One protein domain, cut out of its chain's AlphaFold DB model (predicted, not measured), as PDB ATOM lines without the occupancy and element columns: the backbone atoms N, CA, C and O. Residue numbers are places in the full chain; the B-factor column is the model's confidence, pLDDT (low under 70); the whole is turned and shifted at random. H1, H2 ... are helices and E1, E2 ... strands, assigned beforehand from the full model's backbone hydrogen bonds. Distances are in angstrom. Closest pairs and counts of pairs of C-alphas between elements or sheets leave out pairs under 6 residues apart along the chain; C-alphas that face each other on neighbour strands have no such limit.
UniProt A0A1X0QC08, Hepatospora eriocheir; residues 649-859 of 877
ATOM      1  N   GLY A 649      58.765  14.525 326.012       83.25
ATOM      2  CA  GLY A 649      59.297  13.414 326.789       83.25
ATOM      3  C   GLY A 649      58.567  13.132 328.095       83.25
ATOM      4  O   GLY A 649      58.520  11.980 328.521       83.25
ATOM      5  N   VAL A 650      57.939  14.141 328.707       80.50
ATOM      6  CA  VAL A 650      57.102  13.953 329.907       80.50
ATOM      7  C   VAL A 650      55.843  13.147 329.569       80.50
ATOM      8  O   VAL A 650      55.509  12.196 330.278       80.50
ATOM      9  N   GLU A 651      55.173  13.480 328.463       82.50
ATOM     10  CA  GLU A 651      54.011  12.725 327.995       82.50
ATOM     11  C   GLU A 651      54.421  11.326 327.520       82.50
ATOM     12  O   GLU A 651      53.827  10.339 327.957       82.50
ATOM     13  N   TYR A 652      55.487  11.221 326.718       86.56
ATOM     14  CA  TYR A 652      56.017   9.942 326.244       86.56
ATOM     15  C   TYR A 652      56.356   8.996 327.410       86.56
ATOM     16  O   TYR A 652      55.846   7.877 327.449       86.56
ATOM     17  N   LYS A 653      57.113   9.463 328.422       85.75
ATOM     18  CA  LYS A 653      57.465   8.707 329.646       85.75
ATOM     19  C   LYS A 653      56.229   8.181 330.387       85.75
ATOM     20  O   LYS A 653      56.301   7.106 330.988       85.75
ATOM     21  N   SER A 654      55.110   8.911 330.330       84.12
ATOM     22  CA  SER A 654      53.830   8.544 330.944       84.12
ATOM     23  C   SER A 654      53.039   7.522 330.114       84.12
ATOM     24  O   SER A 654      52.711   6.449 330.625       84.12
ATOM     25  N   GLN A 655      52.789   7.799 328.825       84.75
ATOM     26  CA  GLN A 655      52.095   6.880 327.906       84.75
ATOM     27  C   GLN A 655      52.797   5.510 327.862       84.75
ATOM     28  O   GLN A 655      52.172   4.455 327.983       84.75
ATOM     29  N   GLU A 656      54.124   5.532 327.782       84.31
ATOM     30  CA  GLU A 656      54.997   4.367 327.735       84.31
ATOM     31  C   GLU A 656      54.846   3.407 328.921       84.31
ATOM     32  O   GLU A 656      54.888   2.185 328.740       84.31
ATOM     33  N   LYS A 657      54.621   3.929 330.135       78.62
ATOM     34  CA  LYS A 657      54.403   3.100 331.332       78.62
ATOM     35  C   LYS A 657      53.234   2.127 331.126       78.62
ATOM     36  O   LYS A 657      53.291   1.002 331.628       78.62
ATOM     37  N   ASN A 658      52.231   2.542 330.350       80.88
ATOM     38  CA  ASN A 658      51.053   1.755 330.000       80.88
ATOM     39  C   ASN A 658      51.327   0.838 328.797       80.88
ATOM     40  O   ASN A 658      51.050  -0.359 328.870       80.88
ATOM     41  N   CYS A 659      51.931   1.367 327.726       78.50
ATOM     42  CA  CYS A 659      52.224   0.619 326.495       78.50
ATOM     43  C   CYS A 659      53.253  -0.515 326.677       78.50
ATOM     44  O   CYS A 659      53.313  -1.434 325.866       78.50
ATOM     45  N   LEU A 660      54.057  -0.467 327.745       78.06
ATOM     46  CA  LEU A 660      54.984  -1.527 328.158       78.06
ATOM     47  C   LEU A 660      54.391  -2.465 329.230       78.06
ATOM     48  O   LEU A 660      55.144  -3.094 329.974       78.06
ATOM     49  N   ASN A 661      53.073  -2.512 329.428       83.69
ATOM     50  CA  ASN A 661      52.446  -3.484 330.327       83.69
ATOM     51  C   ASN A 661      52.261  -4.824 329.593       83.69
ATOM     52  O   ASN A 661      51.810  -4.834 328.451       83.69
ATOM     53  N   LEU A 662      52.532  -5.957 330.248       81.19
ATOM     54  CA  LEU A 662      52.334  -7.282 329.653       81.19
ATOM     55  C   LEU A 662      50.882  -7.488 329.173       81.19
ATOM     56  O   LEU A 662      50.674  -7.989 328.074       81.19
ATOM     57  N   ARG A 663      49.879  -6.986 329.914       79.88
ATOM     58  CA  ARG A 663      48.469  -6.990 329.466       79.88
ATOM     59  C   ARG A 663      48.223  -6.112 328.234       79.88
ATOM     60  O   ARG A 663      47.347  -6.412 327.434       79.88
ATOM     61  N   TYR A 664      48.980  -5.026 328.069       82.25
ATOM     62  CA  TYR A 664      48.889  -4.186 326.872       82.25
ATOM     63  C   TYR A 664      49.472  -4.917 325.658       82.25
ATOM     64  O   TYR A 664      48.838  -4.937 324.608       82.25
ATOM     65  N   ILE A 665      50.627  -5.575 325.816       81.31
ATOM     66  CA  ILE A 665      51.227  -6.423 324.773       81.31
ATOM     67  C   ILE A 665      50.256  -7.552 324.393       81.31
ATOM     68  O   ILE A 665      49.985  -7.741 323.212       81.31
ATOM     69  N   GLN A 666      49.640  -8.220 325.376       79.25
ATOM     70  CA  GLN A 666      48.631  -9.260 325.147       79.25
ATOM     71  C   GLN A 666      47.426  -8.747 324.341       79.25
ATOM     72  O   GLN A 666      47.014  -9.381 323.375       79.25
ATOM     73  N   ASN A 667      46.890  -7.571 324.681       79.00
ATOM     74  CA  ASN A 667      45.738  -6.997 323.978       79.00
ATOM     75  C   ASN A 667      46.064  -6.515 322.551       79.00
ATOM     76  O   ASN A 667      45.161  -6.435 321.722       79.00
ATOM     77  N   ASN A 668      47.329  -6.187 322.260       76.88
ATOM     78  CA  ASN A 668      47.770  -5.675 320.957       76.88
ATOM     79  C   ASN A 668      48.504  -6.730 320.104       76.88
ATOM     80  O   ASN A 668      48.900  -6.430 318.984       76.88
ATOM     81  N   CYS A 669      48.653  -7.974 320.573       72.94
ATOM     82  CA  CYS A 669      49.404  -9.013 319.854       72.94
ATOM     83  C   CYS A 669      48.794  -9.432 318.499       72.94
ATOM     84  O   CYS A 669      49.457 -10.089 317.702       72.94
ATOM     85  N   ASN A 670      47.545  -9.036 318.220       66.50
ATOM     86  CA  ASN A 670      46.894  -9.246 316.925       66.50
ATOM     87  C   ASN A 670      47.424  -8.298 315.822       66.50
ATOM     88  O   ASN A 670      47.158  -8.542 314.651       66.50
ATOM     89  N   THR A 671      48.136  -7.212 316.156       69.62
ATOM     90  CA  THR A 671      48.827  -6.383 315.149       69.62
ATOM     91  C   THR A 671      50.266  -6.872 314.984       69.62
ATOM     92  O   THR A 671      50.981  -6.900 315.990       69.62
ATOM     93  N   PRO A 672      50.724  -7.220 313.765       69.12
ATOM     94  CA  PRO A 672      52.105  -7.634 313.558       69.12
ATOM     95  C   PRO A 672      53.064  -6.480 313.866       69.12
ATOM     96  O   PRO A 672      52.833  -5.335 313.472       69.12
ATOM     97  N   ILE A 673      54.144  -6.786 314.581       74.12
ATOM     98  CA  ILE A 673      55.199  -5.830 314.921       74.12
ATOM     99  C   ILE A 673      56.368  -6.097 313.983       74.12
ATOM    100  O   ILE A 673      57.131  -7.036 314.191       74.12
ATOM    101  N   THR A 674      56.485  -5.264 312.953       70.00
ATOM    102  CA  THR A 674      57.608  -5.259 312.014       70.00
ATOM    103  C   THR A 674      58.614  -4.195 312.440       70.00
ATOM    104  O   THR A 674      58.260  -3.021 312.561       70.00
ATOM    105  N   ILE A 675      59.858  -4.602 312.684       70.56
ATOM    106  CA  ILE A 675      60.973  -3.724 313.050       70.56
ATOM    107  C   ILE A 675      62.138  -4.036 312.112       70.56
ATOM    108  O   ILE A 675      62.661  -5.150 312.100       70.56
ATOM    109  N   THR A 676      62.540  -3.038 311.327       69.31
ATOM    110  CA  THR A 676      63.823  -3.046 310.622       69.31
ATOM    111  C   THR A 676      64.932  -2.756 311.629       69.31
ATOM    112  O   THR A 676      64.770  -1.869 312.466       69.31
ATOM    113  N   ILE A 677      66.040  -3.490 311.543       66.12
ATOM    114  CA  ILE A 677      67.287  -3.201 312.255       66.12
ATOM    115  C   ILE A 677      68.378  -3.115 311.193       66.12
ATOM    116  O   ILE A 677      68.793  -4.126 310.630       66.12
ATOM    117  N   GLU A 678      68.797  -1.894 310.866       65.19
ATOM    118  CA  GLU A 678      69.795  -1.654 309.809       65.19
ATOM    119  C   GLU A 678      71.240  -1.834 310.306       65.19
ATOM    120  O   GLU A 678      72.154  -1.985 309.497       65.19
ATOM    121  N   ASP A 679      71.437  -1.816 311.626       69.94
ATOM    122  CA  ASP A 679      72.735  -1.707 312.289       69.94
ATOM    123  C   ASP A 679      72.935  -2.846 313.310       69.94
ATOM    124  O   ASP A 679      72.295  -2.901 314.367       69.94
ATOM    125  N   THR A 680      73.844  -3.772 312.991       73.75
ATOM    126  CA  THR A 680      74.206  -4.903 313.858       73.75
ATOM    127  C   THR A 680      74.999  -4.488 315.100       73.75
ATOM    128  O   THR A 680      75.010  -5.239 316.076       73.75
ATOM    129  N   GLU A 681      75.637  -3.312 315.121       81.12
ATOM    130  CA  GLU A 681      76.345  -2.819 316.311       81.12
ATOM    131  C   GLU A 681      75.342  -2.503 317.427       81.12
ATOM    132  O   GLU A 681      75.548  -2.897 318.575       81.12
ATOM    133  N   ILE A 682      74.194  -1.903 317.084       83.50
ATOM    134  CA  ILE A 682      73.103  -1.614 318.033       83.50
ATOM    135  C   ILE A 682      72.530  -2.908 318.628       83.50
ATOM    136  O   ILE A 682      72.246  -2.969 319.825       83.50
ATOM    137  N   PHE A 683      72.368  -3.948 317.809       80.81
ATOM    138  CA  PHE A 683      71.837  -5.245 318.236       80.81
ATOM    139  C   PHE A 683      72.762  -5.932 319.258       80.81
ATOM    140  O   PHE A 683      72.303  -6.364 320.318       80.81
ATOM    141  N   ASN A 684      74.074  -5.942 318.987       83.56
ATOM    142  CA  ASN A 684      75.095  -6.421 319.923       83.56
ATOM    143  C   ASN A 684      75.131  -5.564 321.203       83.56
ATOM    144  O   ASN A 684      75.039  -6.102 322.303       83.56
ATOM    145  N   PHE A 685      75.154  -4.234 321.075       86.75
ATOM    146  CA  PHE A 685      75.170  -3.316 322.215       86.75
ATOM    147  C   PHE A 685      73.979  -3.525 323.166       86.75
ATOM    148  O   PHE A 685      74.163  -3.588 324.378       86.75
ATOM    149  N   VAL A 686      72.754  -3.697 322.655       87.25
ATOM    150  CA  VAL A 686      71.572  -3.921 323.513       87.25
ATOM    151  C   VAL A 686      71.618  -5.283 324.222       87.25
ATOM    152  O   VAL A 686      71.130  -5.392 325.352       87.25
ATOM    153  N   ARG A 687      72.236  -6.307 323.617       84.50
ATOM    154  CA  ARG A 687      72.518  -7.594 324.278       84.50
ATOM    155  C   ARG A 687      73.537  -7.419 325.408       84.50
ATOM    156  O   ARG A 687      73.280  -7.848 326.531       84.50
ATOM    157  N   ASP A 688      74.644  -6.738 325.143       86.25
ATOM    158  CA  ASP A 688      75.751  -6.581 326.095       86.25
ATOM    159  C   ASP A 688      75.353  -5.661 327.271       86.25
ATOM    160  O   ASP A 688      75.680  -5.920 328.435       86.25
ATOM    161  N   LEU A 689      74.490  -4.677 327.002       88.56
ATOM    162  CA  LEU A 689      73.790  -3.860 327.994       88.56
ATOM    163  C   LEU A 689      72.831  -4.693 328.873       88.56
ATOM    164  O   LEU A 689      72.707  -4.442 330.072       88.56
ATOM    165  N   PHE A 690      72.156  -5.708 328.319       87.12
ATOM    166  CA  PHE A 690      71.298  -6.610 329.099       87.12
ATOM    167  C   PHE A 690      72.112  -7.554 330.003       87.12
ATOM    168  O   PHE A 690      71.750  -7.746 331.167       87.12
ATOM    169  N   ILE A 691      73.246  -8.069 329.520       85.25
ATOM    170  CA  ILE A 691      74.198  -8.876 330.305       85.25
ATOM    171  C   ILE A 691      74.763  -8.052 331.472       85.25
ATOM    172  O   ILE A 691      74.689  -8.463 332.635       85.25
ATOM    173  N   THR A 692      75.213  -6.826 331.184       84.75
ATOM    174  CA  THR A 692      75.692  -5.865 332.193       84.75
ATOM    175  C   THR A 692      74.614  -5.558 333.240       84.75
ATOM    176  O   THR A 692      74.926  -5.367 334.419       84.75
ATOM    177  N   PHE A 693      73.328  -5.586 332.863       86.56
ATOM    178  CA  PHE A 693      72.230  -5.463 333.819       86.56
ATOM    179  C   PHE A 693      72.070  -6.692 334.705       86.56
ATOM    180  O   PHE A 693      71.954  -6.517 335.918       86.56
ATOM    181  N   ILE A 694      72.054  -7.907 334.145       84.81
ATOM    182  CA  ILE A 694      71.904  -9.137 334.939       84.81
ATOM    183  C   ILE A 694      73.021  -9.214 335.977       84.81
ATOM    184  O   ILE A 694      72.719  -9.322 337.164       84.81
ATOM    185  N   THR A 695      74.279  -9.071 335.552       83.69
ATOM    186  CA  THR A 695      75.453  -9.159 336.433       83.69
ATOM    187  C   THR A 695      75.372  -8.159 337.592       83.69
ATOM    188  O   THR A 695      75.497  -8.546 338.753       83.69
ATOM    189  N   ASN A 696      75.043  -6.889 337.320       81.19
ATOM    190  CA  ASN A 696      74.959  -5.861 338.363       81.19
ATOM    191  C   ASN A 696      73.645  -5.875 339.173       81.19
ATOM    192  O   ASN A 696      73.565  -5.226 340.217       81.19
ATOM    193  N   ASN A 697      72.599  -6.592 338.739       75.56
ATOM    194  CA  ASN A 697      71.285  -6.677 339.409       75.56
ATOM    195  C   ASN A 697      70.935  -8.112 339.861       75.56
ATOM    196  O   ASN A 697      69.772  -8.427 340.155       75.56
ATOM    197  N   TYR A 698      71.936  -8.987 339.939       70.06
ATOM    198  CA  TYR A 698      71.788 -10.316 340.506       70.06
ATOM    199  C   TYR A 698      71.737 -10.257 342.036       70.06
ATOM    200  O   TYR A 698      72.532  -9.579 342.681       70.06
ATOM    201  N   ASN A 699      70.808 -11.018 342.616       62.22
ATOM    202  CA  ASN A 699      70.750 -11.266 344.051       62.22
ATOM    203  C   ASN A 699      70.984 -12.763 344.254       62.22
ATOM    204  O   ASN A 699      70.229 -13.564 343.702       62.22
ATOM    205  N   ASN A 700      71.938 -13.133 345.112       55.53
ATOM    206  CA  ASN A 700      72.340 -14.527 345.373       55.53
ATOM    207  C   ASN A 700      71.223 -15.441 345.929       55.53
ATOM    208  O   ASN A 700      71.431 -16.639 346.076       55.53
ATOM    209  N   ASN A 701      70.036 -14.889 346.202       50.84
ATOM    210  CA  ASN A 701      68.852 -15.604 346.682       50.84
ATOM    211  C   ASN A 701      67.865 -15.995 345.552       50.84
ATOM    212  O   ASN A 701      66.789 -16.515 345.846       50.84
ATOM    213  N   LYS A 702      68.167 -15.713 344.272       59.81
ATOM    214  CA  LYS A 702      67.372 -16.181 343.116       59.81
ATOM    215  C   LYS A 702      67.671 -17.671 342.843       59.81
ATOM    216  O   LYS A 702      68.818 -18.089 342.941       59.81
ATOM    217  N   LYS A 703      66.655 -18.470 342.472       57.94
ATOM    218  CA  LYS A 703      66.814 -19.908 342.133       57.94
ATOM    219  C   LYS A 703      67.620 -20.155 340.847       57.94
ATOM    220  O   LYS A 703      68.248 -21.198 340.716       57.94
ATOM    221  N   ILE A 704      67.542 -19.226 339.897       65.88
ATOM    222  CA  ILE A 704      68.180 -19.301 338.576       65.88
ATOM    223  C   ILE A 704      69.518 -18.562 338.636       65.88
ATOM    224  O   ILE A 704      69.540 -17.417 339.089       65.88
ATOM    225  N   SER A 705      70.595 -19.184 338.146       73.25
ATOM    226  CA  SER A 705      71.938 -18.584 338.117       73.25
ATOM    227  C   SER A 705      72.075 -17.444 337.091       73.25
ATOM    228  O   SER A 705      71.267 -17.333 336.169       73.25
ATOM    229  N   ILE A 706      73.124 -16.620 337.221       75.50
ATOM    230  CA  ILE A 706      73.500 -15.607 336.213       75.50
ATOM    231  C   ILE A 706      73.704 -16.273 334.844       75.50
ATOM    232  O   ILE A 706      73.002 -15.942 333.892       75.50
ATOM    233  N   GLN A 707      74.580 -17.281 334.791       73.75
ATOM    234  CA  GLN A 707      74.958 -17.999 333.569       73.75
ATOM    235  C   GLN A 707      73.743 -18.614 332.866       73.75
ATOM    236  O   GLN A 707      73.594 -18.486 331.658       73.75
ATOM    237  N   SER A 708      72.805 -19.190 333.624       76.50
ATOM    238  CA  SER A 708      71.564 -19.749 333.070       76.50
ATOM    239  C   SER A 708      70.681 -18.690 332.399       76.50
ATOM    240  O   SER A 708      70.003 -19.002 331.426       76.50
ATOM    241  N   LYS A 709      70.679 -17.441 332.892       78.44
ATOM    242  CA  LYS A 709      69.966 -16.331 332.239       78.44
ATOM    243  C   LYS A 709      70.692 -15.817 331.005       78.44
ATOM    244  O   LYS A 709      70.030 -15.482 330.028       78.44
ATOM    245  N   GLU A 710      72.016 -15.742 331.066       78.62
ATOM    246  CA  GLU A 710      72.859 -15.316 329.950       78.62
ATOM    247  C   GLU A 710      72.744 -16.315 328.795       78.62
ATOM    248  O   GLU A 710      72.276 -15.934 327.730       78.62
ATOM    249  N   GLU A 711      73.045 -17.599 329.017       79.62
ATOM    250  CA  GLU A 711      72.928 -18.667 328.009       79.62
ATOM    251  C   GLU A 711      71.532 -18.757 327.382       79.62
ATOM    252  O   GLU A 711      71.403 -19.008 326.184       79.62
ATOM    253  N   TYR A 712      70.477 -18.591 328.185       78.75
ATOM    254  CA  TYR A 712      69.104 -18.599 327.689       78.75
ATOM    255  C   TYR A 712      68.806 -17.373 326.821       78.75
ATOM    256  O   TYR A 712      68.195 -17.492 325.759       78.75
ATOM    257  N   PHE A 713      69.258 -16.190 327.247       80.00
ATOM    258  CA  PHE A 713      69.085 -14.971 326.469       80.00
ATOM    259  C   PHE A 713      69.895 -15.012 325.170       80.00
ATOM    260  O   PHE A 713      69.343 -14.647 324.140       80.00
ATOM    261  N   PHE A 714      71.132 -15.527 325.183       77.62
ATOM    262  CA  PHE A 714      71.908 -15.791 323.965       77.62
ATOM    263  C   PHE A 714      71.107 -16.652 322.983       77.62
ATOM    264  O   PHE A 714      70.795 -16.159 321.909       77.62
ATOM    265  N   LYS A 715      70.622 -17.836 323.390       77.31
ATOM    266  CA  LYS A 715      69.793 -18.710 322.527       77.31
ATOM    267  C   LYS A 715      68.584 -17.984 321.922       77.31
ATOM    268  O   LYS A 715      68.307 -18.134 320.738       77.31
ATOM    269  N   CYS A 716      67.883 -17.170 322.714       75.19
ATOM    270  CA  CYS A 716      66.753 -16.370 322.231       75.19
ATOM    271  C   CYS A 716      67.163 -15.298 321.205       75.19
ATOM    272  O   CYS A 716      66.382 -14.968 320.319       75.19
ATOM    273  N   ILE A 717      68.354 -14.713 321.337       75.38
ATOM    274  CA  ILE A 717      68.868 -13.691 320.419       75.38
ATOM    275  C   ILE A 717      69.492 -14.321 319.165       75.38
ATOM    276  O   ILE A 717      69.277 -13.804 318.074       75.38
ATOM    277  N   ASP A 718      70.159 -15.468 319.286       74.06
ATOM    278  CA  ASP A 718      70.694 -16.236 318.157       74.06
ATOM    279  C   ASP A 718      69.549 -16.678 317.216       74.06
ATOM    280  O   ASP A 718      69.620 -16.469 316.005       74.06
ATOM    281  N   LEU A 719      68.422 -17.142 317.778       71.12
ATOM    282  CA  LEU A 719      67.177 -17.440 317.045       71.12
ATOM    283  C   LEU A 719      66.523 -16.209 316.380       71.12
ATOM    284  O   LEU A 719      65.677 -16.371 315.500       71.12
ATOM    285  N   LEU A 720      66.887 -14.980 316.770       70.62
ATOM    286  CA  LEU A 720      66.487 -13.766 316.049       70.62
ATOM    287  C   LEU A 720      67.440 -13.411 314.901       70.62
ATOM    288  O   LEU A 720      67.027 -12.642 314.033       70.62
ATOM    289  N   ASP A 721      68.684 -13.900 314.887       67.94
ATOM    290  CA  ASP A 721      69.669 -13.641 313.824       67.94
ATOM    291  C   ASP A 721      69.645 -14.688 312.694       67.94
ATOM    292  O   ASP A 721      70.038 -14.372 311.566       67.94
ATOM    293  N   GLU A 722      69.104 -15.885 312.936       70.38
ATOM    294  CA  GLU A 722      68.850 -16.869 311.880       70.38
ATOM    295  C   GLU A 722      67.814 -16.368 310.843       70.38
ATOM    296  O   GLU A 722      66.757 -15.816 311.161       70.38
ATOM    297  N   GLN A 723      68.128 -16.545 309.556       60.91
ATOM    298  CA  GLN A 723      67.299 -16.083 308.434       60.91
ATOM    299  C   GLN A 723      66.226 -17.112 308.070       60.91
ATOM    300  O   GLN A 723      66.523 -18.295 307.918       60.91
ATOM    301  N   GLY A 724      64.989 -16.658 307.843       56.22
ATOM    302  CA  GLY A 724      63.893 -17.535 307.416       56.22
ATOM    303  C   GLY A 724      63.308 -18.434 308.513       56.22
ATOM    304  O   GLY A 724      62.577 -19.369 308.189       56.22
ATOM    305  N   VAL A 725      63.596 -18.144 309.787       60.44
ATOM    306  CA  VAL A 725      62.891 -18.718 310.944       60.44
ATOM    307  C   VAL A 725      61.376 -18.492 310.799       60.44
ATOM    308  O   VAL A 725      60.944 -17.432 310.345       60.44
ATOM    309  N   ASP A 726      60.579 -19.492 311.182       59.62
ATOM    310  CA  ASP A 726      59.118 -19.403 311.360       59.62
ATOM    311  C   ASP A 726      58.714 -20.196 312.619       59.62
ATOM    312  O   ASP A 726      57.863 -21.088 312.595       59.62
ATOM    313  N   GLU A 727      59.416 -19.942 313.729       63.44
ATOM    314  CA  GLU A 727      59.205 -20.652 314.993       63.44
ATOM    315  C   GLU A 727      57.939 -20.200 315.721       63.44
ATOM    316  O   GLU A 727      57.626 -19.010 315.804       63.44
ATOM    317  N   ASN A 728      57.237 -21.180 316.295       66.25
ATOM    318  CA  ASN A 728      55.945 -21.002 316.942       66.25
ATOM    319  C   ASN A 728      56.105 -20.883 318.471       66.25
ATOM    320  O   ASN A 728      56.086 -21.879 319.194       66.25
ATOM    321  N   ILE A 729      56.283 -19.657 318.959       72.56
ATOM    322  CA  ILE A 729      56.690 -19.344 320.336       72.56
ATOM    323  C   ILE A 729      55.507 -19.068 321.280       72.56
ATOM    324  O   ILE A 729      54.417 -18.668 320.863       72.56
ATOM    325  N   GLY A 730      55.748 -19.221 322.587       73.88
ATOM    326  CA  GLY A 730      54.801 -18.843 323.644       73.88
ATOM    327  C   GLY A 730      54.722 -17.328 323.893       73.88
ATOM    328  O   GLY A 730      55.620 -16.562 323.533       73.88
ATOM    329  N   PHE A 731      53.658 -16.881 324.566       79.25
ATOM    330  CA  PHE A 731      53.390 -15.452 324.787       79.25
ATOM    331  C   PHE A 731      54.510 -14.708 325.542       79.25
ATOM    332  O   PHE A 731      54.826 -13.562 325.218       79.25
ATOM    333  N   GLU A 732      55.145 -15.340 326.528       80.56
ATOM    334  CA  GLU A 732      56.246 -14.740 327.289       80.56
ATOM    335  C   GLU A 732      57.499 -14.507 326.429       80.56
ATOM    336  O   GLU A 732      58.176 -13.495 326.613       80.56
ATOM    337  N   HIS A 733      57.763 -15.381 325.450       79.38
ATOM    338  CA  HIS A 733      58.853 -15.219 324.481       79.38
ATOM    339  C   HIS A 733      58.538 -14.065 323.517       79.38
ATOM    340  O   HIS A 733      59.357 -13.168 323.324       79.38
ATOM    341  N   TYR A 734      57.304 -14.012 322.994       80.88
ATOM    342  CA  TYR A 734      56.828 -12.898 322.164       80.88
ATOM    343  C   TYR A 734      56.984 -11.559 322.901       80.88
ATOM    344  O   TYR A 734      57.510 -10.592 322.351       80.88
ATOM    345  N   ALA A 735      56.608 -11.503 324.182       82.44
ATOM    346  CA  ALA A 735      56.777 -10.307 325.001       82.44
ATOM    347  C   ALA A 735      58.257  -9.940 325.248       82.44
ATOM    348  O   ALA A 735      58.574  -8.750 325.295       82.44
ATOM    349  N   LEU A 736      59.162 -10.921 325.375       84.94
ATOM    350  CA  LEU A 736      60.607 -10.694 325.497       84.94
ATOM    351  C   LEU A 736      61.174 -10.045 324.223       84.94
ATOM    352  O   LEU A 736      61.808  -8.989 324.312       84.94
ATOM    353  N   TYR A 737      60.864 -10.600 323.047       83.94
ATOM    354  CA  TYR A 737      61.270 -10.043 321.751       83.94
ATOM    355  C   TYR A 737      60.674  -8.648 321.503       83.94
ATOM    356  O   TYR A 737      61.390  -7.737 321.081       83.94
ATOM    357  N   VAL A 738      59.404  -8.422 321.866       83.62
ATOM    358  CA  VAL A 738      58.764  -7.095 321.798       83.62
ATOM    359  C   VAL A 738      59.457  -6.059 322.690       83.62
ATOM    360  O   VAL A 738      59.466  -4.882 322.328       83.62
ATOM    361  N   TYR A 739      60.050  -6.434 323.829       88.38
ATOM    362  CA  TYR A 739      60.885  -5.496 324.590       88.38
ATOM    363  C   TYR A 739      62.239  -5.267 323.914       88.38
ATOM    364  O   TYR A 739      62.593  -4.107 323.713       88.38
ATOM    365  N   PHE A 740      62.963  -6.330 323.547       87.12
ATOM    366  CA  PHE A 740      64.320  -6.248 322.993       87.12
ATOM    367  C   PHE A 740      64.383  -5.431 321.694       87.12
ATOM    368  O   PHE A 740      65.026  -4.381 321.660       87.12
ATOM    369  N   LEU A 741      63.624  -5.825 320.663       85.00
ATOM    370  CA  LEU A 741      63.600  -5.135 319.364       85.00
ATOM    371  C   LEU A 741      63.171  -3.665 319.511       85.00
ATOM    372  O   LEU A 741      63.660  -2.773 318.815       85.00
ATOM    373  N   LYS A 742      62.280  -3.392 320.473       86.38
ATOM    374  CA  LYS A 742      61.802  -2.045 320.793       86.38
ATOM    375  C   LYS A 742      62.786  -1.235 321.637       86.38
ATOM    376  O   LYS A 742      62.538  -0.046 321.799       86.38
ATOM    377  N   ILE A 743      63.865  -1.813 322.168       89.50
ATOM    378  CA  ILE A 743      65.031  -1.059 322.654       89.50
ATOM    379  C   ILE A 743      65.934  -0.717 321.462       89.50
ATOM    380  O   ILE A 743      66.210   0.465 321.259       89.50
ATOM    381  N   CYS A 744      66.309  -1.703 320.636       87.31
ATOM    382  CA  CYS A 744      67.183  -1.516 319.467       87.31
ATOM    383  C   CYS A 744      66.678  -0.395 318.543       87.31
ATOM    384  O   CYS A 744      67.395   0.569 318.278       87.31
ATOM    385  N   SER A 745      65.394  -0.448 318.172       86.44
ATOM    386  CA  SER A 745      64.737   0.568 317.339       86.44
ATOM    387  C   SER A 745      64.840   1.996 317.911       86.44
ATOM    388  O   SER A 745      64.983   2.946 317.147       86.44
ATOM    389  N   ARG A 746      64.847   2.186 319.241       87.81
ATOM    390  CA  ARG A 746      64.985   3.528 319.850       87.81
ATOM    391  C   ARG A 746      66.400   4.065 319.758       87.81
ATOM    392  O   ARG A 746      66.564   5.263 319.553       87.81
ATOM    393  N   PHE A 747      67.401   3.211 319.973       89.44
ATOM    394  CA  PHE A 747      68.795   3.613 319.823       89.44
ATOM    395  C   PHE A 747      69.056   4.008 318.370       89.44
ATOM    396  O   PHE A 747      69.577   5.093 318.135       89.44
ATOM    397  N   GLU A 748      68.558   3.227 317.408       86.56
ATOM    398  CA  GLU A 748      68.616   3.564 315.982       86.56
ATOM    399  C   GLU A 748      67.926   4.912 315.679       86.56
ATOM    400  O   GLU A 748      68.529   5.805 315.083       86.56
ATOM    401  N   GLU A 749      66.695   5.122 316.164       86.75
ATOM    402  CA  GLU A 749      65.959   6.384 316.001       86.75
ATOM    403  C   GLU A 749      66.640   7.602 316.653       86.75
ATOM    404  O   GLU A 749      66.469   8.720 316.165       86.75
ATOM    405  N   VAL A 750      67.369   7.426 317.762       86.31
ATOM    406  CA  VAL A 750      68.083   8.523 318.438       86.31
ATOM    407  C   VAL A 750      69.433   8.795 317.768       86.31
ATOM    408  O   VAL A 750      69.767   9.956 317.534       86.31
ATOM    409  N   PHE A 751      70.174   7.753 317.384       87.12
ATOM    410  CA  PHE A 751      71.436   7.873 316.651       87.12
ATOM    411  C   PHE A 751      71.248   8.492 315.257       87.12
ATOM    412  O   PHE A 751      72.119   9.229 314.799       87.12
ATOM    413  N   LYS A 752      70.081   8.306 314.622       85.31
ATOM    414  CA  LYS A 752      69.704   8.960 313.353       85.31
ATOM    415  C   LYS A 752      69.555  10.495 313.427       85.31
ATOM    416  O   LYS A 752      69.322  11.116 312.392       85.31
ATOM    417  N   TYR A 753      69.695  11.136 314.597       80.88
ATOM    418  CA  TYR A 753      69.621  12.604 314.716       80.88
ATOM    419  C   TYR A 753      70.935  13.371 314.511       80.88
ATOM    420  O   TYR A 753      70.842  14.597 314.411       80.88
ATOM    421  N   ASP A 754      72.088  12.689 314.500       74.31
ATOM    422  CA  ASP A 754      73.447  13.225 314.267       74.31
ATOM    423  C   ASP A 754      73.657  14.686 314.726       74.31
ATOM    424  O   ASP A 754      73.742  15.631 313.938       74.31
ATOM    425  N   ILE A 755      73.652  14.888 316.048       78.88
ATOM    426  CA  ILE A 755      73.837  16.206 316.664       78.88
ATOM    427  C   ILE A 755      75.284  16.313 317.137       78.88
ATOM    428  O   ILE A 755      75.700  15.594 318.045       78.88
ATOM    429  N   SER A 756      76.027  17.240 316.536       76.25
ATOM    430  CA  SER A 756      77.367  17.609 316.992       76.25
ATOM    431  C   SER A 756      77.308  18.229 318.393       76.25
ATOM    432  O   SER A 756      76.463  19.085 318.664       76.25
ATOM    433  N   ILE A 757      78.210  17.800 319.278       77.94
ATOM    434  CA  ILE A 757      78.362  18.373 320.615       77.94
ATOM    435  C   ILE A 757      79.091  19.716 320.473       77.94
ATOM    436  O   ILE A 757      80.258  19.764 320.079       77.94
ATOM    437  N   GLU A 758      78.407  20.819 320.783       71.12
ATOM    438  CA  GLU A 758      79.010  22.155 320.761       71.12
ATOM    439  C   GLU A 758      80.086  22.265 321.853       71.12
ATOM    440  O   GLU A 758      79.778  22.426 323.035       71.12
ATOM    441  N   LYS A 759      81.366  22.177 321.464       74.88
ATOM    442  CA  LYS A 759      82.479  22.323 322.411       74.88
ATOM    443  C   LYS A 759      82.462  23.735 323.028       74.88
ATOM    444  O   LYS A 759      82.419  24.719 322.281       74.88
ATOM    445  N   PRO A 760      82.491  23.864 324.369       76.00
ATOM    446  CA  PRO A 760      82.307  25.146 325.040       76.00
ATOM    447  C   PRO A 760      83.419  26.148 324.710       76.00
ATOM    448  O   PRO A 760      84.556  25.799 324.391       76.00
ATOM    449  N   ASN A 761      83.086  27.439 324.788       81.50
ATOM    450  CA  ASN A 761      84.025  28.514 324.476       81.50
ATOM    451  C   ASN A 761      85.260  28.436 325.393       81.50
ATOM    452  O   ASN A 761      85.126  28.481 326.616       81.50
ATOM    453  N   ARG A 762      86.464  28.421 324.804       79.56
ATOM    454  CA  ARG A 762      87.758  28.430 325.515       79.56
ATOM    455  C   ARG A 762      87.860  29.509 326.596       79.56
ATOM    456  O   ARG A 762      88.495  29.285 327.616       79.56
ATOM    457  N   VAL A 763      87.218  30.665 326.409       81.50
ATOM    458  CA  VAL A 763      87.183  31.727 327.431       81.50
ATOM    459  C   VAL A 763      86.352  31.316 328.653       81.50
ATOM    460  O   VAL A 763      86.729  31.641 329.770       81.50
ATOM    461  N   ALA A 764      85.252  30.582 328.466       75.12
ATOM    462  CA  ALA A 764      84.419  30.089 329.564       75.12
ATOM    463  C   ALA A 764      85.084  28.920 330.314       75.12
ATOM    464  O   ALA A 764      85.049  28.906 331.543       75.12
ATOM    465  N   LEU A 765      85.752  28.014 329.586       82.62
ATOM    466  CA  LEU A 765      86.601  26.955 330.153       82.62
ATOM    467  C   LEU A 765      87.717  27.546 331.028       82.62
ATOM    468  O   LEU A 765      87.818  27.227 332.208       82.62
ATOM    469  N   ASN A 766      88.495  28.494 330.490       82.75
ATOM    470  CA  ASN A 766      89.595  29.150 331.212       82.75
ATOM    471  C   ASN A 766      89.144  29.964 332.444       82.75
ATOM    472  O   ASN A 766      89.978  30.319 333.273       82.75
ATOM    473  N   LEU A 767      87.853  30.295 332.549       82.81
ATOM    474  CA  LEU A 767      87.256  30.988 333.695       82.81
ATOM    475  C   LEU A 767      86.546  30.034 334.674       82.81
ATOM    476  O   LEU A 767      85.969  30.508 335.649       82.81
ATOM    477  N   GLY A 768      86.549  28.718 334.421       77.88
ATOM    478  CA  GLY A 768      85.841  27.728 335.242       77.88
ATOM    479  C   GLY A 768      84.315  27.882 335.230       77.88
ATOM    480  O   GLY A 768      83.651  27.483 336.181       77.88
ATOM    481  N   LEU A 769      83.749  28.508 334.189       73.94
ATOM    482  CA  LEU A 769      82.313  28.812 334.094       73.94
ATOM    483  C   LEU A 769      81.491  27.690 333.448       73.94
ATOM    484  O   LEU A 769      80.268  27.680 333.572       73.94
ATOM    485  N   VAL A 770      82.151  26.796 332.710       72.56
ATOM    486  CA  VAL A 770      81.566  25.636 332.027       72.56
ATOM    487  C   VAL A 770      82.611  24.521 332.054       72.56
ATOM    488  O   VAL A 770      83.790  24.796 331.842       72.56
ATOM    489  N   GLU A 771      82.187  23.288 332.320       73.56
ATOM    490  CA  GLU A 771      83.040  22.092 332.270       73.56
ATOM    491  C   GLU A 771      83.350  21.690 330.817       73.56
ATOM    492  O   GLU A 771      82.638  22.076 329.886       73.56
ATOM    493  N   GLU A 772      84.419  20.922 330.591       75.19
ATOM    494  CA  GLU A 772      84.720  20.406 329.251       75.19
ATOM    495  C   GLU A 772      83.726  19.306 328.843       75.19
ATOM    496  O   GLU A 772      83.209  18.559 329.673       75.19
ATOM    497  N   SER A 773      83.418  19.219 327.547       74.88
ATOM    498  CA  SER A 773      82.476  18.233 327.016       74.88
ATOM    499  C   SER A 773      83.021  16.815 327.205       74.88
ATOM    500  O   SER A 773      83.939  16.419 326.491       74.88
ATOM    501  N   ALA A 774      82.431  16.050 328.129       74.25
ATOM    502  CA  ALA A 774      82.886  14.711 328.525       74.25
ATOM    503  C   ALA A 774      82.895  13.647 327.402       74.25
ATOM    504  O   ALA A 774      83.462  12.575 327.590       74.25
ATOM    505  N   TYR A 775      82.283  13.937 326.251       82.69
ATOM    506  CA  TYR A 775      82.189  13.047 325.091       82.69
ATOM    507  C   TYR A 775      82.486  13.827 323.805       82.69
ATOM    508  O   TYR A 775      82.130  15.007 323.703       82.69
ATOM    509  N   GLU A 776      83.104  13.179 322.814       79.19
ATOM    510  CA  GLU A 776      83.359  13.788 321.500       79.19
ATOM    511  C   GLU A 776      82.133  13.680 320.581       79.19
ATOM    512  O   GLU A 776      81.787  14.644 319.892       79.19
ATOM    513  N   THR A 777      81.429  12.543 320.612       84.50
ATOM    514  CA  THR A 777      80.199  12.296 319.849       84.50
ATOM    515  C   THR A 777      78.994  11.987 320.741       84.50
ATOM    516  O   THR A 777      79.106  11.494 321.866       84.50
ATOM    517  N   MET A 778      77.788  12.224 320.209       85.94
ATOM    518  CA  MET A 778      76.541  11.850 320.885       85.94
ATOM    519  C   MET A 778      76.398  10.324 321.049       85.94
ATOM    520  O   MET A 778      75.824   9.882 322.043       85.94
ATOM    521  N   LYS A 779      76.915   9.516 320.107       86.19
ATOM    522  CA  LYS A 779      76.840   8.045 320.184       86.19
ATOM    523  C   LYS A 779      77.582   7.524 321.417       86.19
ATOM    524  O   LYS A 779      76.971   6.838 322.231       86.19
ATOM    525  N   GLU A 780      78.850   7.905 321.580       86.94
ATOM    526  CA  GLU A 780      79.694   7.500 322.718       86.94
ATOM    527  C   GLU A 780      79.053   7.889 324.053       86.94
ATOM    528  O   GLU A 780      78.911   7.052 324.940       86.94
ATOM    529  N   GLY A 781      78.584   9.137 324.173       87.50
ATOM    530  CA  GLY A 781      77.938   9.605 325.398       87.50
ATOM    531  C   GLY A 781      76.625   8.887 325.719       87.50
ATOM    532  O   GLY A 781      76.330   8.653 326.885       87.50
ATOM    533  N   ILE A 782      75.829   8.487 324.722       90.38
ATOM    534  CA  ILE A 782      74.617   7.686 324.970       90.38
ATOM    535  C   ILE A 782      74.977   6.265 325.424       90.38
ATOM    536  O   ILE A 782      74.277   5.724 326.282       90.38
ATOM    537  N   ILE A 783      76.026   5.670 324.853       90.62
ATOM    538  CA  ILE A 783      76.514   4.326 325.191       90.62
ATOM    539  C   ILE A 783      76.996   4.303 326.649       90.62
ATOM    540  O   ILE A 783      76.384   3.626 327.475       90.62
ATOM    541  N   ASP A 784      77.966   5.156 326.995       91.19
ATOM    542  CA  ASP A 784      78.529   5.296 328.347       91.19
ATOM    543  C   ASP A 784      77.451   5.592 329.408       91.19
ATOM    544  O   ASP A 784      77.378   4.925 330.443       91.19
ATOM    545  N   LEU A 785      76.538   6.532 329.138       91.38
ATOM    546  CA  LEU A 785      75.438   6.838 330.058       91.38
ATOM    547  C   LEU A 785      74.453   5.669 330.215       91.38
ATOM    548  O   LEU A 785      73.880   5.488 331.291       91.38
ATOM    549  N   SER A 786      74.231   4.872 329.167       92.81
ATOM    550  CA  SER A 786      73.348   3.699 329.239       92.81
ATOM    551  C   SER A 786      73.979   2.578 330.062       92.81
ATOM    552  O   SER A 786      73.293   1.976 330.888       92.81
ATOM    553  N   GLU A 787      75.281   2.343 329.895       91.44
ATOM    554  CA  GLU A 787      76.054   1.391 330.695       91.44
ATOM    555  C   GLU A 787      76.062   1.799 332.175       91.44
ATOM    556  O   GLU A 787      75.677   0.997 333.028       91.44
ATOM    557  N   LYS A 788      76.334   3.073 332.488       90.75
ATOM    558  CA  LYS A 788      76.315   3.618 333.863       90.75
ATOM    559  C   LYS A 788      74.940   3.570 334.529       90.75
ATOM    560  O   LYS A 788      74.813   3.309 335.730       90.75
ATOM    561  N   LEU A 789      73.869   3.784 333.760       92.94
ATOM    562  CA  LEU A 789      72.494   3.593 334.236       92.94
ATOM    563  C   LEU A 789      72.247   2.135 334.647       92.94
ATOM    564  O   LEU A 789      71.449   1.861 335.550       92.94
ATOM    565  N   VAL A 790      72.895   1.194 333.968       89.81
ATOM    566  CA  VAL A 790      72.703  -0.245 334.122       89.81
ATOM    567  C   VAL A 790      73.596  -0.842 335.219       89.81
ATOM    568  O   VAL A 790      73.084  -1.618 336.034       89.81
ATOM    569  N   SER A 791      74.860  -0.413 335.315       87.06
ATOM    570  CA  SER A 791      75.799  -0.741 336.403       87.06
ATOM    571  C   SER A 791      75.341  -0.214 337.769       87.06
ATOM    572  O   SER A 791      75.686  -0.793 338.798       87.06
ATOM    573  N   LYS A 792      74.470   0.813 337.762       87.31
ATOM    574  CA  LYS A 792      73.959   1.599 338.907       87.31
ATOM    575  C   LYS A 792      74.881   2.734 339.369       87.31
ATOM    576  O   LYS A 792      74.593   3.318 340.409       87.31
ATOM    577  N   GLU A 793      75.908   3.095 338.601       88.56
ATOM    578  CA  GLU A 793      76.698   4.314 338.849       88.56
ATOM    579  C   GLU A 793      75.837   5.586 338.807       88.56
ATOM    580  O   GLU A 793      76.071   6.510 339.581       88.56
ATOM    581  N   ILE A 794      74.806   5.615 337.951       92.12
ATOM    582  CA  ILE A 794      73.805   6.693 337.925       92.12
ATOM    583  C   ILE A 794      72.371   6.180 338.113       92.12
ATOM    584  O   ILE A 794      71.994   5.062 337.732       92.12
ATOM    585  N   ASP A 795      71.539   7.035 338.707       90.75
ATOM    586  CA  ASP A 795      70.103   6.818 338.819       90.75
ATOM    587  C   ASP A 795      69.361   7.205 337.519       90.75
ATOM    588  O   ASP A 795      69.931   7.736 336.564       90.75
ATOM    589  N   SER A 796      68.058   6.915 337.464       90.06
ATOM    590  CA  SER A 796      67.261   7.153 336.254       90.06
ATOM    591  C   SER A 796      66.974   8.628 335.970       90.06
ATOM    592  O   SER A 796      66.957   9.001 334.801       90.06
ATOM    593  N   ASP A 797      66.760   9.475 336.975       88.94
ATOM    594  CA  ASP A 797      66.473  10.892 336.740       88.94
ATOM    595  C   ASP A 797      67.758  11.688 336.426       88.94
ATOM    596  O   ASP A 797      67.687  12.646 335.646       88.94
ATOM    597  N   THR A 798      68.932  11.254 336.911       90.25
ATOM    598  CA  THR A 798      70.245  11.745 336.434       90.25
ATOM    599  C   THR A 798      70.489  11.350 334.976       90.25
ATOM    600  O   THR A 798      70.689  12.242 334.149       90.25
ATOM    601  N   PHE A 799      70.352  10.063 334.621       92.50
ATOM    602  CA  PHE A 799      70.464   9.594 333.232       92.50
ATOM    603  C   PHE A 799      69.534  10.361 332.286       92.50
ATOM    604  O   PHE A 799      69.981  10.905 331.279       92.50
ATOM    605  N   GLU A 800      68.243  10.478 332.617       91.12
ATOM    606  CA  GLU A 800      67.312  11.236 331.778       91.12
ATOM    607  C   GLU A 800      67.711  12.714 331.651       91.12
ATOM    608  O   GLU A 800      67.431  13.340 330.631       91.12
ATOM    609  N   SER A 801      68.333  13.307 332.673       89.25
ATOM    610  CA  SER A 801      68.771  14.708 332.638       89.25
ATOM    611  C   SER A 801      70.039  14.897 331.799       89.25
ATOM    612  O   SER A 801      70.107  15.855 331.033       89.25
ATOM    613  N   GLN A 802      70.989  13.961 331.847       88.69
ATOM    614  CA  GLN A 802      72.182  13.970 330.994       88.69
ATOM    615  C   GLN A 802      71.829  13.669 329.526       88.69
ATOM    616  O   GLN A 802      72.257  14.399 328.633       88.69
ATOM    617  N   ILE A 803      70.944  12.697 329.266       90.19
ATOM    618  CA  ILE A 803      70.421  12.408 327.919       90.19
ATOM    619  C   ILE A 803      69.666  13.612 327.336       90.19
ATOM    620  O   ILE A 803      69.837  13.909 326.153       90.19
ATOM    621  N   ARG A 804      68.875  14.354 328.133       90.31
ATOM    622  CA  ARG A 804      68.229  15.611 327.692       90.31
ATOM    623  C   ARG A 804      69.241  16.616 327.141       90.31
ATOM    624  O   ARG A 804      69.004  17.173 326.073       90.31
ATOM    625  N   ILE A 805      70.351  16.813 327.852       87.38
ATOM    626  CA  ILE A 805      71.423  17.741 327.469       87.38
ATOM    627  C   ILE A 805      72.124  17.233 326.200       87.38
ATOM    628  O   ILE A 805      72.097  17.907 325.172       87.38
ATOM    629  N   LEU A 806      72.666  16.012 326.247       86.88
ATOM    630  CA  LEU A 806      73.477  15.406 325.185       86.88
ATOM    631  C   LEU A 806      72.748  15.309 323.833       86.88
ATOM    632  O   LEU A 806      73.353  15.465 322.777       86.88
ATOM    633  N   THR A 807      71.436  15.065 323.855       86.19
ATOM    634  CA  THR A 807      70.617  14.882 322.642       86.19
ATOM    635  C   THR A 807      69.843  16.131 322.216       86.19
ATOM    636  O   THR A 807      68.964  16.033 321.355       86.19
ATOM    637  N   ASN A 808      70.111  17.289 322.837       85.75
ATOM    638  CA  ASN A 808      69.344  18.528 322.670       85.75
ATOM    639  C   ASN A 808      67.823  18.257 322.662       85.75
ATOM    640  O   ASN A 808      67.108  18.503 321.689       85.75
ATOM    641  N   MET A 809      67.360  17.649 323.756       85.12
ATOM    642  CA  MET A 809      65.974  17.265 324.044       85.12
ATOM    643  C   MET A 809      65.348  16.157 323.172       85.12
ATOM    644  O   MET A 809      64.195  15.799 323.411       85.12
ATOM    645  N   LYS A 810      66.051  15.564 322.192       84.94
ATOM    646  CA  LYS A 810      65.459  14.552 321.281       84.94
ATOM    647  C   LYS A 810      65.501  13.107 321.795       84.94
ATOM    648  O   LYS A 810      64.712  12.280 321.345       84.94
ATOM    649  N   GLY A 811      66.371  12.797 322.753       83.94
ATOM    650  CA  GLY A 811      66.605  11.457 323.311       83.94
ATOM    651  C   GLY A 811      65.507  10.922 324.236       83.94
ATOM    652  O   GLY A 811      65.703   9.896 324.887       83.94
ATOM    653  N   PHE A 812      64.344  11.578 324.304       87.62
ATOM    654  CA  PHE A 812      63.263  11.239 325.237       87.62
ATOM    655  C   PHE A 812      62.723   9.808 325.114       87.62
ATOM    656  O   PHE A 812      62.145   9.273 326.061       87.62
ATOM    657  N   LYS A 813      62.964   9.159 323.972       88.69
ATOM    658  CA  LYS A 813      62.636   7.751 323.742       88.69
ATOM    659  C   LYS A 813      63.421   6.783 324.636       88.69
ATOM    660  O   LYS A 813      62.999   5.642 324.776       88.69
ATOM    661  N   LEU A 814      64.521   7.202 325.265       90.56
ATOM    662  CA  LEU A 814      65.345   6.341 326.127       90.56
ATOM    663  C   LEU A 814      64.970   6.409 327.621       90.56
ATOM    664  O   LEU A 814      65.470   5.614 328.409       90.56
ATOM    665  N   TYR A 815      64.069   7.304 328.046       90.69
ATOM    666  CA  TYR A 815      63.848   7.594 329.474       90.69
ATOM    667  C   TYR A 815      63.446   6.384 330.348       90.69
ATOM    668  O   TYR A 815      63.839   6.293 331.511       90.69
ATOM    669  N   ASN A 816      62.695   5.409 329.821       89.88
ATOM    670  CA  ASN A 816      62.345   4.196 330.574       89.88
ATOM    671  C   ASN A 816      63.281   2.996 330.326       89.88
ATOM    672  O   ASN A 816      62.921   1.889 330.731       89.88
ATOM    673  N   LEU A 817      64.472   3.179 329.736       90.81
ATOM    674  CA  LEU A 817      65.425   2.109 329.386       90.81
ATOM    675  C   LEU A 817      65.636   1.091 330.526       90.81
ATOM    676  O   LEU A 817      65.288  -0.082 330.379       90.81
ATOM    677  N   LYS A 818      66.054   1.550 331.718       89.44
ATOM    678  CA  LYS A 818      66.234   0.703 332.922       89.44
ATOM    679  C   LYS A 818      64.969  -0.075 333.308       89.44
ATOM    680  O   LYS A 818      65.065  -1.195 333.802       89.44
ATOM    681  N   LYS A 819      63.772   0.471 333.052       88.44
ATOM    682  CA  LYS A 819      62.480  -0.199 333.305       88.44
ATOM    683  C   LYS A 819      62.103  -1.224 332.226       88.44
ATOM    684  O   LYS A 819      61.353  -2.144 332.545       88.44
ATOM    685  N   MET A 820      62.574  -1.082 330.983       88.44
ATOM    686  CA  MET A 820      62.402  -2.098 329.930       88.44
ATOM    687  C   MET A 820      63.319  -3.293 330.187       88.44
ATOM    688  O   MET A 820      62.841  -4.417 330.311       88.44
ATOM    689  N   ILE A 821      64.604  -3.022 330.414       88.94
ATOM    690  CA  ILE A 821      65.618  -4.010 330.800       88.94
ATOM    691  C   ILE A 821      65.179  -4.771 332.074       88.94
ATOM    692  O   ILE A 821      65.162  -6.001 332.099       88.94
ATOM    693  N   SER A 822      64.659  -4.064 333.090       88.62
ATOM    694  CA  SER A 822      64.085  -4.687 334.303       88.62
ATOM    695  C   SER A 822      62.852  -5.574 334.055       88.62
ATOM    696  O   SER A 822      62.498  -6.367 334.926       88.62
ATOM    697  N   LYS A 823      62.142  -5.424 332.927       87.38
ATOM    698  CA  LYS A 823      61.028  -6.311 332.535       87.38
ATOM    699  C   LYS A 823      61.532  -7.534 331.774       87.38
ATOM    700  O   LYS A 823      60.976  -8.610 331.965       87.38
ATOM    701  N   MET A 824      62.605  -7.387 331.000       88.12
ATOM    702  CA  MET A 824      63.291  -8.498 330.338       88.12
ATOM    703  C   MET A 824      63.923  -9.463 331.362       88.12
ATOM    704  O   MET A 824      63.640 -10.653 331.281       88.12
ATOM    705  N   ASP A 825      64.636  -8.987 332.402       87.38
ATOM    706  CA  ASP A 825      65.178  -9.861 333.481       87.38
ATOM    707  C   ASP A 825      64.072 -10.688 334.159       87.38
ATOM    708  O   ASP A 825      64.260 -11.866 334.484       87.38
ATOM    709  N   ARG A 826      62.897 -10.075 334.349       86.50
ATOM    710  CA  ARG A 826      61.721 -10.728 334.935       86.50
ATOM    711  C   ARG A 826      61.108 -11.760 333.994       86.50
ATOM    712  O   ARG A 826      60.785 -12.839 334.470       86.50
ATOM    713  N   LEU A 827      60.974 -11.470 332.696       83.94
ATOM    714  CA  LEU A 827      60.482 -12.456 331.726       83.94
ATOM    715  C   LEU A 827      61.447 -13.632 331.569       83.94
ATOM    716  O   LEU A 827      61.004 -14.761 331.708       83.94
ATOM    717  N   VAL A 828      62.751 -13.390 331.395       84.81
ATOM    718  CA  VAL A 828      63.770 -14.460 331.356       84.81
ATOM    719  C   VAL A 828      63.730 -15.303 332.638       84.81
ATOM    720  O   VAL A 828      63.831 -16.521 332.580       84.81
ATOM    721  N   GLY A 829      63.507 -14.674 333.800       82.12
ATOM    722  CA  GLY A 829      63.274 -15.394 335.058       82.12
ATOM    723  C   GLY A 829      62.020 -16.277 335.041       82.12
ATOM    724  O   GLY A 829      62.100 -17.441 335.405       82.12
ATOM    725  N   ILE A 830      60.882 -15.742 334.589       81.44
ATOM    726  CA  ILE A 830      59.602 -16.469 334.520       81.44
ATOM    727  C   ILE A 830      59.654 -17.615 333.504       81.44
ATOM    728  O   ILE A 830      59.061 -18.660 333.754       81.44
ATOM    729  N   ILE A 831      60.339 -17.443 332.369       78.88
ATOM    730  CA  ILE A 831      60.452 -18.495 331.354       78.88
ATOM    731  C   ILE A 831      61.331 -19.635 331.880       78.88
ATOM    732  O   ILE A 831      60.877 -20.773 331.887       78.88
ATOM    733  N   LEU A 832      62.504 -19.337 332.448       79.06
ATOM    734  CA  LEU A 832      63.374 -20.351 333.064       79.06
ATOM    735  C   LEU A 832      62.761 -21.020 334.311       79.06
ATOM    736  O   LEU A 832      63.115 -22.150 334.635       79.06
ATOM    737  N   GLU A 833      61.827 -20.363 335.006       76.12
ATOM    738  CA  GLU A 833      60.998 -21.004 336.040       76.12
ATOM    739  C   GLU A 833      59.904 -21.913 335.446       76.12
ATOM    740  O   GLU A 833      59.510 -22.870 336.105       76.12
ATOM    741  N   ARG A 834      59.435 -21.662 334.213       71.38
ATOM    742  CA  ARG A 834      58.363 -22.422 333.538       71.38
ATOM    743  C   ARG A 834      58.825 -23.523 332.589       71.38
ATOM    744  O   ARG A 834      58.060 -24.453 332.372       71.38
ATOM    745  N   GLU A 835      60.039 -23.480 332.045       63.59
ATOM    746  CA  GLU A 835      60.583 -24.599 331.250       63.59
ATOM    747  C   GLU A 835      60.751 -25.885 332.086       63.59
ATOM    748  O   GLU A 835      60.892 -26.977 331.540       63.59
ATOM    749  N   LEU A 836      60.664 -25.764 333.416       48.28
ATOM    750  CA  LEU A 836      60.587 -26.864 334.378       48.28
ATOM    751  C   LEU A 836      59.156 -27.415 334.582       48.28
ATOM    752  O   LEU A 836      59.014 -28.569 334.981       48.28
ATOM    753  N   ASP A 837      58.115 -26.623 334.295       41.06
ATOM    754  CA  ASP A 837      56.695 -26.926 334.539       41.06
ATOM    755  C   ASP A 837      55.924 -26.966 333.201       41.06
ATOM    756  O   ASP A 837      55.328 -25.974 332.768       41.06
ATOM    757  N   SER A 838      55.928 -28.130 332.539       46.12
ATOM    758  CA  SER A 838      55.479 -28.371 331.152       46.12
ATOM    759  C   SER A 838      53.992 -28.075 330.864       46.12
ATOM    760  O   SER A 838      53.170 -28.965 330.649       46.12
ATOM    761  N   SER A 839      53.653 -26.787 330.805       40.16
ATOM    762  CA  SER A 839      52.300 -26.255 330.616       40.16
ATOM    763  C   SER A 839      52.301 -25.072 329.638       40.16
ATOM    764  O   SER A 839      52.222 -23.899 330.009       40.16
ATOM    765  N   THR A 840      52.425 -25.380 328.345       43.97
ATOM    766  CA  THR A 840      52.380 -24.386 327.263       43.97
ATOM    767  C   THR A 840      51.019 -23.691 327.176       43.97
ATOM    768  O   THR A 840      49.963 -24.295 327.353       43.97
ATOM    769  N   SER A 841      51.031 -22.389 326.882       46.34
ATOM    770  CA  SER A 841      49.813 -21.613 326.644       46.34
ATOM    771  C   SER A 841      49.194 -21.943 325.283       46.34
ATOM    772  O   SER A 841      49.902 -21.887 324.280       46.34
ATOM    773  N   ASN A 842      47.869 -22.134 325.217       48.84
ATOM    774  CA  ASN A 842      47.092 -22.371 323.980       48.84
ATOM    775  C   ASN A 842      47.039 -21.166 322.999       48.84
ATOM    776  O   ASN A 842      46.079 -21.012 322.248       48.84
ATOM    777  N   ILE A 843      48.021 -20.264 323.030       56.19
ATOM    778  CA  ILE A 843      48.170 -19.156 322.083       56.19
ATOM    779  C   ILE A 843      49.636 -19.122 321.670       56.19
ATOM    780  O   ILE A 843      50.515 -19.014 322.529       56.19
ATOM    781  N   SER A 844      49.873 -19.200 320.365       64.12
ATOM    782  CA  SER A 844      51.204 -19.296 319.783       64.12
ATOM    783  C   SER A 844      51.445 -18.192 318.746       64.12
ATOM    784  O   SER A 844      50.510 -17.650 318.143       64.12
ATOM    785  N   PHE A 845      52.705 -17.801 318.592       69.75
ATOM    786  CA  PHE A 845      53.129 -16.624 317.834       69.75
ATOM    787  C   PHE A 845      54.261 -16.998 316.890       69.75
ATOM    788  O   PHE A 845      55.111 -17.792 317.269       69.75
ATOM    789  N   ASN A 846      54.307 -16.396 315.704       67.31
ATOM    790  CA  ASN A 846      55.390 -16.632 314.757       67.31
ATOM    791  C   ASN A 846      56.399 -15.481 314.804       67.31
ATOM    792  O   ASN A 846      56.031 -14.299 314.828       67.31
ATOM    793  N   VAL A 847      57.677 -15.846 314.791       67.50
ATOM    794  CA  VAL A 847      58.803 -14.946 314.524       67.50
ATOM    795  C   VAL A 847      59.262 -15.206 313.104       67.50
ATOM    796  O   VAL A 847      59.540 -16.352 312.773       67.50
ATOM    797  N   ASN A 848      59.374 -14.162 312.283       69.19
ATOM    798  CA  ASN A 848      59.919 -14.283 310.937       69.19
ATOM    799  C   ASN A 848      60.954 -13.186 310.669       69.19
ATOM    800  O   ASN A 848      60.666 -12.004 310.889       69.19
ATOM    801  N   ARG A 849      62.145 -13.570 310.194       69.75
ATOM    802  CA  ARG A 849      63.188 -12.640 309.745       69.75
ATOM    803  C   ARG A 849      63.429 -12.766 308.245       69.75
ATOM    804  O   ARG A 849      63.781 -13.838 307.752       69.75
ATOM    805  N   THR A 850      63.305 -11.632 307.562       66.50
ATOM    806  CA  THR A 850      63.656 -11.434 306.155       66.50
ATOM    807  C   THR A 850      64.670 -10.299 306.049       66.50
ATOM    808  O   THR A 850      64.369  -9.144 306.348       66.50
ATOM    809  N   ASP A 851      65.901 -10.623 305.653       70.56
ATOM    810  CA  ASP A 851      67.020  -9.678 305.581       70.56
ATOM    811  C   ASP A 851      67.236  -8.946 306.933       70.56
ATOM    812  O   ASP A 851      67.515  -9.571 307.967       70.56
ATOM    813  N   ASN A 852      67.069  -7.621 306.933       69.94
ATOM    814  CA  ASN A 852      67.178  -6.725 308.089       69.94
ATOM    815  C   ASN A 852      65.831  -6.498 308.809       69.94
ATOM    816  O   ASN A 852      65.743  -5.640 309.688       69.94
ATOM    817  N   VAL A 853      64.761  -7.199 308.424       73.50
ATOM    818  CA  VAL A 853      63.397  -6.969 308.915       73.50
ATOM    819  C   VAL A 853      62.924  -8.157 309.745       73.50
ATOM    820  O   VAL A 853      62.772  -9.266 309.239       73.50
ATOM    821  N   ILE A 854      62.634  -7.912 311.023       76.69
ATOM    822  CA  ILE A 854      62.030  -8.899 311.926       76.69
ATOM    823  C   ILE A 854      60.548  -8.561 312.083       76.69
ATOM    824  O   ILE A 854      60.191  -7.438 312.443       76.69
ATOM    825  N   THR A 855      59.676  -9.535 311.825       74.62
ATOM    826  CA  THR A 855      58.227  -9.426 312.021       74.62
ATOM    827  C   THR A 855      57.755 -10.441 313.056       74.62
ATOM    828  O   THR A 855      57.923 -11.645 312.886       74.62
ATOM    829  N   LEU A 856      57.124  -9.942 314.119       76.56
ATOM    830  CA  LEU A 856      56.453 -10.743 315.142       76.56
ATOM    831  C   LEU A 856      54.943 -10.729 314.887       76.56
ATOM    832  O   LEU A 856      54.329  -9.658 314.903       76.56
ATOM    833  N   SER A 857      54.329 -11.893 314.690       75.19
ATOM    834  CA  SER A 857      52.895 -12.036 314.404       75.19
ATOM    835  C   SER A 857      52.241 -13.117 315.273       75.19
ATOM    836  O   SER A 857      52.906 -13.894 315.955       75.19
ATOM    837  N   LYS A 858      50.909 -13.152 315.290       72.06
ATOM    838  CA  LYS A 858      50.128 -14.191 315.968       72.06
ATOM    839  C   LYS A 858      49.791 -15.302 314.978       72.06
ATOM    840  O   LYS A 858      49.366 -15.006 313.864       72.06
ATOM    841  N   ASN A 859      49.939 -16.561 315.383       66.25
ATOM    842  CA  ASN A 859      49.639 -17.690 314.512       66.25
ATOM    843  C   ASN A 859      48.126 -17.956 314.476       66.25
ATOM    844  O   ASN A 859      47.544 -18.434 315.450       66.25
TER     845      ASN A 859
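Overview. This is residues 649 to 859 of the 877 residues of a protein of Hepatospora eriocheir (UniProt A0A1X0QC08). A small twisted sheet of four strands has the long helix H5 over one face, H10 packs on H5, and the helical hairpin H3 and H4 crosses both. A second helical hairpin, H7 and H8, packs on H3 with H7, and beyond it a loop with H6 at its tip makes the length. The printed part has 211 residues, with ten helices and four strands in the order H1 H2 E1 H3 H4 E2 H5 H6 H7 H8 H9 H10 E3 E4, and is mixed, helices and strands. The sheet, E1 E4 E3 E2, is antiparallel; with H5 it makes two layers, a helix on one face of a sheet. The whole is compact, with a radius of gyration of the C-alphas of 19.0 A, and spans 67 by 40 by 31 A.

Arrangement. In the sheet, E1, residues 673 to 676, and E2, 726 to 729, are edge strands; E4, 853 to 858, and E3, 845 to 850, are a hairpin. Within hydrogen-bond range are N 673 and O 856 at 2.9 A, N 855 and O 848 at 2.8 A, and N 729 and O 845 at 2.8 A. H5, residues 731 to 751, has a height over the sheet of 9.4 A. H10, residues 817 to 834, touches H5, closest at C-alphas Met 824 and Leu 736, 6.0 A, at a shallow tilt of 23 degrees, opposite ways. H3, residues 680 to 696, touches H5 with residues 682 to 686 alone, closest at C-alphas Phe 683 and Cys 744, 6.1 A. H4, residues 706 to 721, forms a hairpin with H3 and only grazes the sheet with residues 719 to 721. H7, residues 778 to 791, forms a hairpin with H8, 796 to 806, at a shallow tilt of 7 degrees. H9, residues 811 to 814, touches H1, 649 to 659, closest at C-alphas Phe 812 and Gly 649, 4.8 A. H2, residues 662 to 668, only just touches H5, with 3 pairs of C-alphas within 8 A. H6, residues 762 to 766, touches no helix. Every O i to N i+4 pair is within hydrogen-bond range in H2, H3, H6, H7 and H8, but 5 of 7 in H1, 11 of 12 in H4, 15 of 17 in H5 and 13 of 14 in H10; H9 is too short for one.

Along the chain. H5 is 30.6 A long, H10 25.9 A, H3 24.5 A, H4 22.8 A and H7 20.0 A. H1 begins at C-alpha 649 (59.297, 13.414, 326.789), and E4 ends at C-alpha 858 (50.128, -14.191, 315.968).

Size, cuts and confidence. The C-alphas farthest apart, Val 763 and Ser 838, are 68.0 A apart. The printed part has no cut; H6 to H7 is a long link, and residues 834 to 839 stand free. Mean pLDDT of the printed part is 78.5, with 38 residues under 70, among them 835 to 850.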